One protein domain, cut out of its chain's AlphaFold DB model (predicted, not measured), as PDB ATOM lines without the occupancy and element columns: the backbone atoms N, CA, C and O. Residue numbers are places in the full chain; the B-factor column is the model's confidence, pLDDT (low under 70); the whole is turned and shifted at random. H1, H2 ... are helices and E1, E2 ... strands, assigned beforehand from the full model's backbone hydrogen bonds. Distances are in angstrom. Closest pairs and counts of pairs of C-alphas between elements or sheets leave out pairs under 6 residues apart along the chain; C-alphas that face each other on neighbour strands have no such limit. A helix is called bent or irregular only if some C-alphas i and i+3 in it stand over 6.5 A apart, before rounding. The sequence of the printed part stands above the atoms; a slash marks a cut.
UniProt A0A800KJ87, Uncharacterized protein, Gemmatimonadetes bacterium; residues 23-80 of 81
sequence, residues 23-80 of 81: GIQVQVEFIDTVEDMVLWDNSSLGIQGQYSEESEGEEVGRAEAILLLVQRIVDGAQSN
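What this domain is: This is residues 23 to 80 of the 81 residues of an uncharacterized protein of Gemmatimonadetes bacterium (UniProt A0A800KJ87). A long, narrow hairpin of two strands, E1 and E2, makes the length of this domain, and one helix, H1, folds back along it and packs mainly on E2. The turn of the hairpin at residues 33 to 36 lies at one end of the rod and the link from E2 to H1 at the other. The printed part has 58 residues with two named strands and one named helix, in the order E1, E2, H1; the sheet has the order E1 - E2, antiparallel, and the class is mixed, helices and strands. The whole is loose, with a radius of gyration of the C-alphas of 14.5 A, and spans 51 by 18 by 17 A.

How they stand to each other: The sheet is made of E1, residues 23 to 32, and E2, residues 37 to 52, which form a hairpin. They are antiparallel neighbours, with 157 degrees between their N-to-C directions. C-alphas 23 and 48 face each other at 4.4 A, and C-alphas 32 and 37 at 5.2 A. N 24 and O 47 are within hydrogen-bond range at 2.8 A, as are N 39 and O 30 at 2.8 A. E2 bends by 50 degrees at residue 44; C-alphas 26 and 45 face each other at 5.5 A, and C-alphas 27 and 43 at 4.3 A. H1, residues 58 to 78, has 25 pairs of C-alphas within 8 A of E2, the closest being those of Gly 49 and Ala 65, 4.2 A apart. Its centre is 7.6 A from that of E2. With E1 it has 5 such pairs, the closest being the C-alphas of Ile 24 and Ala 65, 6.7 A apart, and the centres are 11.5 A apart. In H1 every O i to N i+4 pair is within hydrogen-bond range.

Where its parts are: E2, residues 37 to 52, is the longest strand by residues and measures 42.6 A from first to last C-alpha. E1, residues 23 to 32, measures 29.1 A and begins at C-alpha 23, at (-25.896, -2.005, 44.591). E2 ends at C-alpha 52, at (-22.953, 6.091, 32.464). H1, residues 58 to 78, measures 30.4 A, is not bent, and ends at C-alpha 78, at (-49.073, -7.905, 47.090).

The domain as a whole: The two C-alphas farthest apart are those of Glu 35 and Glu 54, at 50.9 A. The C-alphas of Gly 23 and Asn 80, the first and last printed residues, are 25.8 A apart. The printed part has no cut. The links from E1 to E2, of 4 residues, and from E2 to H1, of 5 residues, are both tight. The mean pLDDT of the printed part is 95.8, and no printed residue is under 70.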
ATOM      1  N   GLY A  23     -25.056  -1.020  43.915       96.88
ATOM      2  CA  GLY A  23     -25.896  -2.005  44.591       96.88
ATOM      3  C   GLY A  23     -26.491  -1.452  45.882       96.88
ATOM      4  O   GLY A  23     -25.800  -0.774  46.642       96.88
ATOM      5  N   ILE A  24     -27.754  -1.780  46.148       97.06
ATOM      6  CA  ILE A  24     -28.446  -1.520  47.413       97.06
ATOM      7  C   ILE A  24     -28.936  -2.856  47.966       97.06
ATOM      8  O   ILE A  24     -29.580  -3.623  47.251       97.06
ATOM      9  N   GLN A  25     -28.644  -3.116  49.238       97.44
ATOM     10  CA  GLN A  25     -29.129  -4.282  49.966       97.44
ATOM     11  C   GLN A  25     -29.853  -3.817  51.226       97.44
ATOM     12  O   GLN A  25     -29.309  -3.024  51.993       97.44
ATOM     13  N   VAL A  26     -31.076  -4.302  51.423       95.94
ATOM     14  CA  VAL A  26     -31.917  -3.954  52.571       95.94
ATOM     15  C   VAL A  26     -32.591  -5.192  53.150       95.94
ATOM     16  O   VAL A  26     -32.775  -6.203  52.471       95.94
ATOM     17  N   GLN A  27     -32.972  -5.075  54.416       97.62
ATOM     18  CA  GLN A  27     -33.917  -5.961  55.083       97.62
ATOM     19  C   GLN A  27     -35.189  -5.149  55.320       97.62
ATOM     20  O   GLN A  27     -35.096  -3.987  55.725       97.62
ATOM     21  N   VAL A  28     -36.350  -5.718  55.010       96.62
ATOM     22  CA  VAL A  28     -37.640  -5.024  55.118       96.62
ATOM     23  C   VAL A  28     -38.629  -5.921  55.839       96.62
ATOM     24  O   VAL A  28     -38.718  -7.102  55.521       96.62
ATOM     25  N   GLU A  29     -39.391  -5.340  56.761       96.75
ATOM     26  CA  GLU A  29     -40.499  -5.981  57.469       96.75
ATOM     27  C   GLU A  29     -41.712  -5.048  57.432       96.75
ATOM     28  O   GLU A  29     -41.593  -3.839  57.652       96.75
ATOM     29  N   PHE A  30     -42.886  -5.599  57.135       95.94
ATOM     30  CA  PHE A  30     -44.173  -4.933  57.297       95.94
ATOM     31  C   PHE A  30     -44.786  -5.433  58.594       95.94
ATOM     32  O   PHE A  30     -45.050  -6.624  58.733       95.94
ATOM     33  N   ILE A  31     -44.989  -4.523  59.540       96.69
ATOM     34  CA  ILE A  31     -45.417  -4.847  60.900       96.69
ATOM     35  C   ILE A  31     -46.789  -4.221  61.137       96.69
ATOM     36  O   ILE A  31     -46.971  -3.021  60.914       96.69
ATOM     37  N   ASP A  32     -47.739  -5.023  61.607       96.81
ATOM     38  CA  ASP A  32     -48.952  -4.511  62.232       96.81
ATOM     39  C   ASP A  32     -48.594  -3.982  63.626       96.81
ATOM     40  O   ASP A  32     -48.189  -4.737  64.509       96.81
ATOM     41  N   THR A  33     -48.716  -2.671  63.828       97.31
ATOM     42  CA  THR A  33     -48.326  -2.012  65.083       97.31
ATOM     43  C   THR A  33     -49.368  -2.135  66.195       97.31
ATOM     44  O   THR A  33     -49.086  -1.748  67.329       97.31
ATOM     45  N   VAL A  34     -50.563  -2.648  65.895       97.81
ATOM     46  CA  VAL A  34     -51.618  -2.921  66.877       97.81
ATOM     47  C   VAL A  34     -51.489  -4.348  67.398       97.81
ATOM     48  O   VAL A  34     -51.568  -4.562  68.607       97.81
ATOM     49  N   GLU A  35     -51.284  -5.308  66.495       96.94
ATOM     50  CA  GLU A  35     -51.157  -6.733  66.833       96.94
ATOM     51  C   GLU A  35     -49.712  -7.166  67.141       96.94
ATOM     52  O   GLU A  35     -49.507  -8.280  67.617       96.94
ATOM     53  N   ASP A  36     -48.729  -6.286  66.906       96.00
ATOM     54  CA  ASP A  36     -47.285  -6.541  67.055       96.00
ATOM     55  C   ASP A  36     -46.823  -7.772  66.254       96.00
ATOM     56  O   ASP A  36     -46.102  -8.647  66.733       96.00
ATOM     57  N   MET A  37     -47.300  -7.862  65.009       96.56
ATOM     58  CA  MET A  37     -47.111  -9.023  64.140       96.56
ATOM     59  C   MET A  37     -46.467  -8.631  62.812       96.56
ATOM     60  O   MET A  37     -46.879  -7.670  62.161       96.56
ATOM     61  N   VAL A  38     -45.487  -9.419  62.366       95.81
ATOM     62  CA  VAL A  38     -44.916  -9.302  61.018       95.81
ATOM     63  C   VAL A  38     -45.905  -9.876  60.004       95.81
ATOM     64  O   VAL A  38     -46.230 -11.061  60.038       95.81
ATOM     65  N   LEU A  39     -46.374  -9.030  59.091       95.12
ATOM     66  CA  LEU A  39     -47.275  -9.388  57.993       95.12
ATOM     67  C   LEU A  39     -46.513  -9.911  56.773       95.12
ATOM     68  O   LEU A  39     -47.020 -10.739  56.022       95.12
ATOM     69  N   TRP A  40     -45.307  -9.394  56.554       96.75
ATOM     70  CA  TRP A  40     -44.444  -9.762  55.439       96.75
ATOM     71  C   TRP A  40     -43.011  -9.329  55.734       96.75
ATOM     72  O   TRP A  40     -42.800  -8.249  56.284       96.75
ATOM     73  N   ASP A  41     -42.030 -10.124  55.319       96.69
ATOM     74  CA  ASP A  41     -40.620  -9.769  55.419       96.69
ATOM     75  C   ASP A  41     -39.824 -10.176  54.175       96.69
ATOM     76  O   ASP A  41     -40.200 -11.064  53.402       96.69
ATOM     77  N   ASN A  42     -38.692  -9.505  53.984       96.38
ATOM     78  CA  ASN A  42     -37.653  -9.933  53.065       96.38
ATOM     79  C   ASN A  42     -36.275  -9.498  53.578       96.38
ATOM     80  O   ASN A  42     -35.918  -8.318  53.544       96.38
ATOM     81  N   SER A  43     -35.481 -10.474  54.015       94.44
ATOM     82  CA  SER A  43     -34.152 -10.265  54.607       94.44
ATOM     83  C   SER A  43     -32.998 -10.241  53.596       94.44
ATOM     84  O   SER A  43     -31.850  -9.981  53.964       94.44
ATOM     85  N   SER A  44     -33.264 -10.505  52.316       94.00
ATOM     86  CA  SER A  44     -32.226 -10.641  51.287       94.00
ATOM     87  C   SER A  44     -32.505  -9.802  50.044       94.00
ATOM     88  O   SER A  44     -32.108 -10.176  48.937       94.00
ATOM     89  N   LEU A  45     -33.212  -8.682  50.195       95.62
ATOM     90  CA  LEU A  45     -33.597  -7.856  49.064       95.62
ATOM     91  C   LEU A  45     -32.410  -7.008  48.589       95.62
ATOM     92  O   LEU A  45     -32.013  -6.035  49.230       95.62
ATOM     93  N   GLY A  46     -31.835  -7.404  47.452       95.69
ATOM     94  CA  GLY A  46     -30.729  -6.715  46.793       95.69
ATOM     95  C   GLY A  46     -31.099  -6.284  45.377       95.69
ATOM     96  O   GLY A  46     -31.596  -7.095  44.597       95.69
ATOM     97  N   ILE A  47     -30.836  -5.022  45.044       97.19
ATOM     98  CA  ILE A  47     -31.112  -4.421  43.735       97.19
ATOM     99  C   ILE A  47     -29.885  -3.656  43.246       97.19
ATOM    100  O   ILE A  47     -29.106  -3.126  44.037       97.19
ATOM    101  N   GLN A  48     -29.707  -3.613  41.929       97.25
ATOM    102  CA  GLN A  48     -28.654  -2.851  41.271       97.25
ATOM    103  C   GLN A  48     -29.284  -1.801  40.365       97.25
ATOM    104  O   GLN A  48     -30.242  -2.101  39.656       97.25
ATOM    105  N   GLY A  49     -28.714  -0.605  40.373       96.50
ATOM    106  CA  GLY A  49     -28.937   0.409  39.352       96.50
ATOM    107  C   GLY A  49     -27.636   0.700  38.621       96.50
ATOM    108  O   GLY A  49     -26.555   0.269  39.046       96.50
ATOM    109  N   GLN A  50     -27.732   1.379  37.489       95.44
ATOM    110  CA  GLN A  50     -26.619   1.574  36.575       95.44
ATOM    111  C   GLN A  50     -26.538   3.033  36.146       95.44
ATOM    112  O   GLN A  50     -27.536   3.739  36.092       95.44
ATOM    113  N   TYR A  51     -25.328   3.489  35.850       95.00
ATOM    114  CA  TYR A  51     -25.108   4.839  35.348       95.00
ATOM    115  C   TYR A  51     -23.933   4.865  34.374       95.00
ATOM    116  O   TYR A  51     -23.002   4.053  34.463       95.00
ATOM    117  N   SER A  52     -24.012   5.779  33.415       93.56
ATOM    118  CA  SER A  52     -22.953   6.091  32.464       93.56
ATOM    119  C   SER A  52     -21.813   6.819  33.166       93.56
ATOM    120  O   SER A  52     -22.020   7.883  33.738       93.56
ATOM    121  N   GLU A  53     -20.594   6.291  33.071       90.12
ATOM    122  CA  GLU A  53     -19.407   6.957  33.635       90.12
ATOM    123  C   GLU A  53     -19.107   8.291  32.932       90.12
ATOM    124  O   GLU A  53     -18.539   9.203  33.526       90.12
ATOM    125  N   GLU A  54     -19.469   8.405  31.651       88.75
ATOM    126  CA  GLU A  54     -19.135   9.563  30.816       88.75
ATOM    127  C   GLU A  54     -20.092  10.743  31.043       88.75
ATOM    128  O   GLU A  54     -19.703  11.899  30.875       88.75
ATOM    129  N   SER A  55     -21.348  10.464  31.403       91.31
ATOM    130  CA  SER A  55     -22.427  11.459  31.355       91.31
ATOM    131  C   SER A  55     -23.283  11.553  32.614       91.31
ATOM    132  O   SER A  55     -24.098  12.469  32.707       91.31
ATOM    133  N   GLU A  56     -23.150  10.624  33.559       94.88
ATOM    134  CA  GLU A  56     -24.027  10.523  34.725       94.88
ATOM    135  C   GLU A  56     -23.220  10.346  36.017       94.88
ATOM    136  O   GLU A  56     -22.112   9.813  36.027       94.88
ATOM    137  N   GLY A  57     -23.793  10.802  37.129       94.94
ATOM    138  CA  GLY A  57     -23.264  10.534  38.461       94.94
ATOM    139  C   GLY A  57     -23.858   9.264  39.073       94.94
ATOM    140  O   GLY A  57     -24.917   8.783  38.658       94.94
ATOM    141  N   GLU A  58     -23.200   8.738  40.110       96.12
ATOM    142  CA  GLU A  58     -23.674   7.573  40.876       96.12
ATOM    143  C   GLU A  58     -25.109   7.770  41.399       96.12
ATOM    144  O   GLU A  58     -25.871   6.810  41.522       96.12
ATOM    145  N   GLU A  59     -25.511   9.013  41.681       97.75
ATOM    146  CA  GLU A  59     -26.858   9.367  42.121       97.75
ATOM    147  C   GLU A  59     -27.956   8.929  41.143       97.75
ATOM    148  O   GLU A  59     -29.045   8.572  41.597       97.75
ATOM    149  N   VAL A  60     -27.671   8.884  39.836       98.00
ATOM    150  CA  VAL A  60     -28.617   8.414  38.812       98.00
ATOM    151  C   VAL A  60     -28.856   6.916  38.977       98.00
ATOM    152  O   VAL A  60     -29.999   6.484  39.138       98.00
ATOM    153  N   GLY A  61     -27.781   6.127  39.052       97.50
ATOM    154  CA  GLY A  61     -27.879   4.688  39.292       97.50
ATOM    155  C   GLY A  61     -28.488   4.372  40.661       97.50
ATOM    156  O   GLY A  61     -29.244   3.413  40.804       97.50
ATOM    157  N   ARG A  62     -28.227   5.199  41.682       97.94
ATOM    158  CA  ARG A  62     -28.839   5.030  43.007       97.94
ATOM    159  C   ARG A  62     -30.347   5.261  42.943       97.94
ATOM    160  O   ARG A  62     -31.096   4.489  43.536       97.94
ATOM    161  N   ALA A  63     -30.791   6.299  42.236       98.31
ATOM    162  CA  ALA A  63     -32.210   6.579  42.050       98.31
ATOM    163  C   ALA A  63     -32.915   5.433  41.306       98.31
ATOM    164  O   ALA A  63     -33.975   4.991  41.749       98.31
ATOM    165  N   GLU A  64     -32.300   4.891  40.248       98.00
ATOM    166  CA  GLU A  64     -32.799   3.696  39.551       98.00
ATOM    167  C   GLU A  64     -32.928   2.499  40.508       98.00
ATOM    168  O   GLU A  64     -33.991   1.879  40.591       98.00
ATOM    169  N   ALA A  65     -31.879   2.207  41.285       98.06
ATOM    170  CA  ALA A  65     -31.877   1.102  42.240       98.06
ATOM    171  C   ALA A  65     -32.989   1.243  43.294       98.06
ATOM    172  O   ALA A  65     -33.635   0.256  43.638       98.06
ATOM    173  N   ILE A  66     -33.241   2.462  43.788       98.12
ATOM    174  CA  ILE A  66     -34.315   2.742  44.752       98.12
ATOM    175  C   ILE A  66     -35.693   2.521  44.119       98.12
ATOM    176  O   ILE A  66     -36.552   1.906  44.747       98.12
ATOM    177  N   LEU A  67     -35.919   2.978  42.886       98.25
ATOM    178  CA  LEU A  67     -37.200   2.778  42.200       98.25
ATOM    179  C   LEU A  67     -37.506   1.288  42.003       98.25
ATOM    180  O   LEU A  67     -38.600   0.827  42.333       98.25
ATOM    181  N   LEU A  68     -36.519   0.521  41.534       98.06
ATOM    182  CA  LEU A  68     -36.626  -0.932  41.383       98.06
ATOM    183  C   LEU A  68     -36.830  -1.638  42.733       98.06
ATOM    184  O   LEU A  68     -37.596  -2.598  42.823       98.06
ATOM    185  N   LEU A  69     -36.179  -1.147  43.791       97.56
ATOM    186  CA  LEU A  69     -36.353  -1.652  45.149       97.56
ATOM    187  C   LEU A  69     -37.789  -1.464  45.646       97.56
ATOM    188  O   LEU A  69     -38.383  -2.425  46.132       97.56
ATOM    189  N   VAL A  70     -38.363  -0.267  45.488       96.81
ATOM    190  CA  VAL A  70     -39.755   0.006  45.878       96.81
ATOM    191  C   VAL A  70     -40.714  -0.901  45.116       96.81
ATOM    192  O   VAL A  70     -41.568  -1.527  45.742       96.81
ATOM    193  N   GLN A  71     -40.542  -1.034  43.796       97.44
ATOM    194  CA  GLN A  71     -41.368  -1.937  42.993       97.44
ATOM    195  C   GLN A  71     -41.313  -3.366  43.546       97.44
ATOM    196  O   GLN A  71     -42.347  -3.989  43.769       97.44
ATOM    197  N   ARG A  72     -40.111  -3.865  43.858       97.00
ATOM    198  CA  ARG A  72     -39.934  -5.232  44.353       97.00
ATOM    199  C   ARG A  72     -40.563  -5.463  45.730       97.00
ATOM    200  O   ARG A  72     -41.052  -6.567  45.972       97.00
ATOM    201  N   ILE A  73     -40.554  -4.454  46.603       96.25
ATOM    202  CA  ILE A  73     -41.240  -4.490  47.904       96.25
ATOM    203  C   ILE A  73     -42.756  -4.566  47.694       96.25
ATOM    204  O   ILE A  73     -43.400  -5.448  48.258       96.25
ATOM    205  N   VAL A  74     -43.317  -3.689  46.854       96.12
ATOM    206  CA  VAL A  74     -44.762  -3.656  46.568       96.12
ATOM    207  C   VAL A  74     -45.230  -4.975  45.952       96.12
ATOM    208  O   VAL A  74     -46.176  -5.571  46.461       96.12
ATOM    209  N   ASP A  75     -44.532  -5.475  44.930       95.75
ATOM    210  CA  ASP A  75     -44.860  -6.748  44.276       95.75
ATOM    211  C   ASP A  75     -44.794  -7.926  45.259       95.75
ATOM    212  O   ASP A  75     -45.628  -8.833  45.230       95.75
ATOM    213  N   GLY A  76     -43.779  -7.925  46.130       94.69
ATOM    214  CA  GLY A  76     -43.577  -8.959  47.141       94.69
ATOM    215  C   GLY A  76     -44.702  -8.997  48.171       94.69
ATOM    216  O   GLY A  76     -45.222 -10.077  48.447       94.69
ATOM    217  N   ALA A  77     -45.096  -7.834  48.691       93.38
ATOM    218  CA  ALA A  77     -46.190  -7.721  49.648       93.38
ATOM    219  C   ALA A  77     -47.542  -8.087  49.014       93.38
ATOM    220  O   ALA A  77     -48.299  -8.861  49.591       93.38
ATOM    221  N   GLN A  78     -47.822  -7.603  47.796       94.69
ATOM    222  CA  GLN A  78     -49.073  -7.905  47.090       94.69
ATOM    223  C   GLN A  78     -49.227  -9.383  46.732       94.69
ATOM    224  O   GLN A  78     -50.341  -9.881  46.723       94.69
ATOM    225  N   SER A  79     -48.133 -10.096  46.454       91.38
ATOM    226  CA  SER A  79     -48.191 -11.529  46.126       91.38
ATOM    227  C   SER A  79     -48.547 -12.424  47.324       91.38
ATOM    228  O   SER A  79     -48.764 -13.619  47.137       91.38
ATOM    229  N   ASN A  80     -48.535 -11.888  48.551       80.88
ATOM    230  CA  ASN A  80     -48.867 -12.630  49.771       80.88
ATOM    231  C   ASN A  80     -50.383 -12.626  50.071       80.88
ATOM    232  O   ASN A  80     -50.844 -13.418  50.891       80.88
TER     233      ASN A  80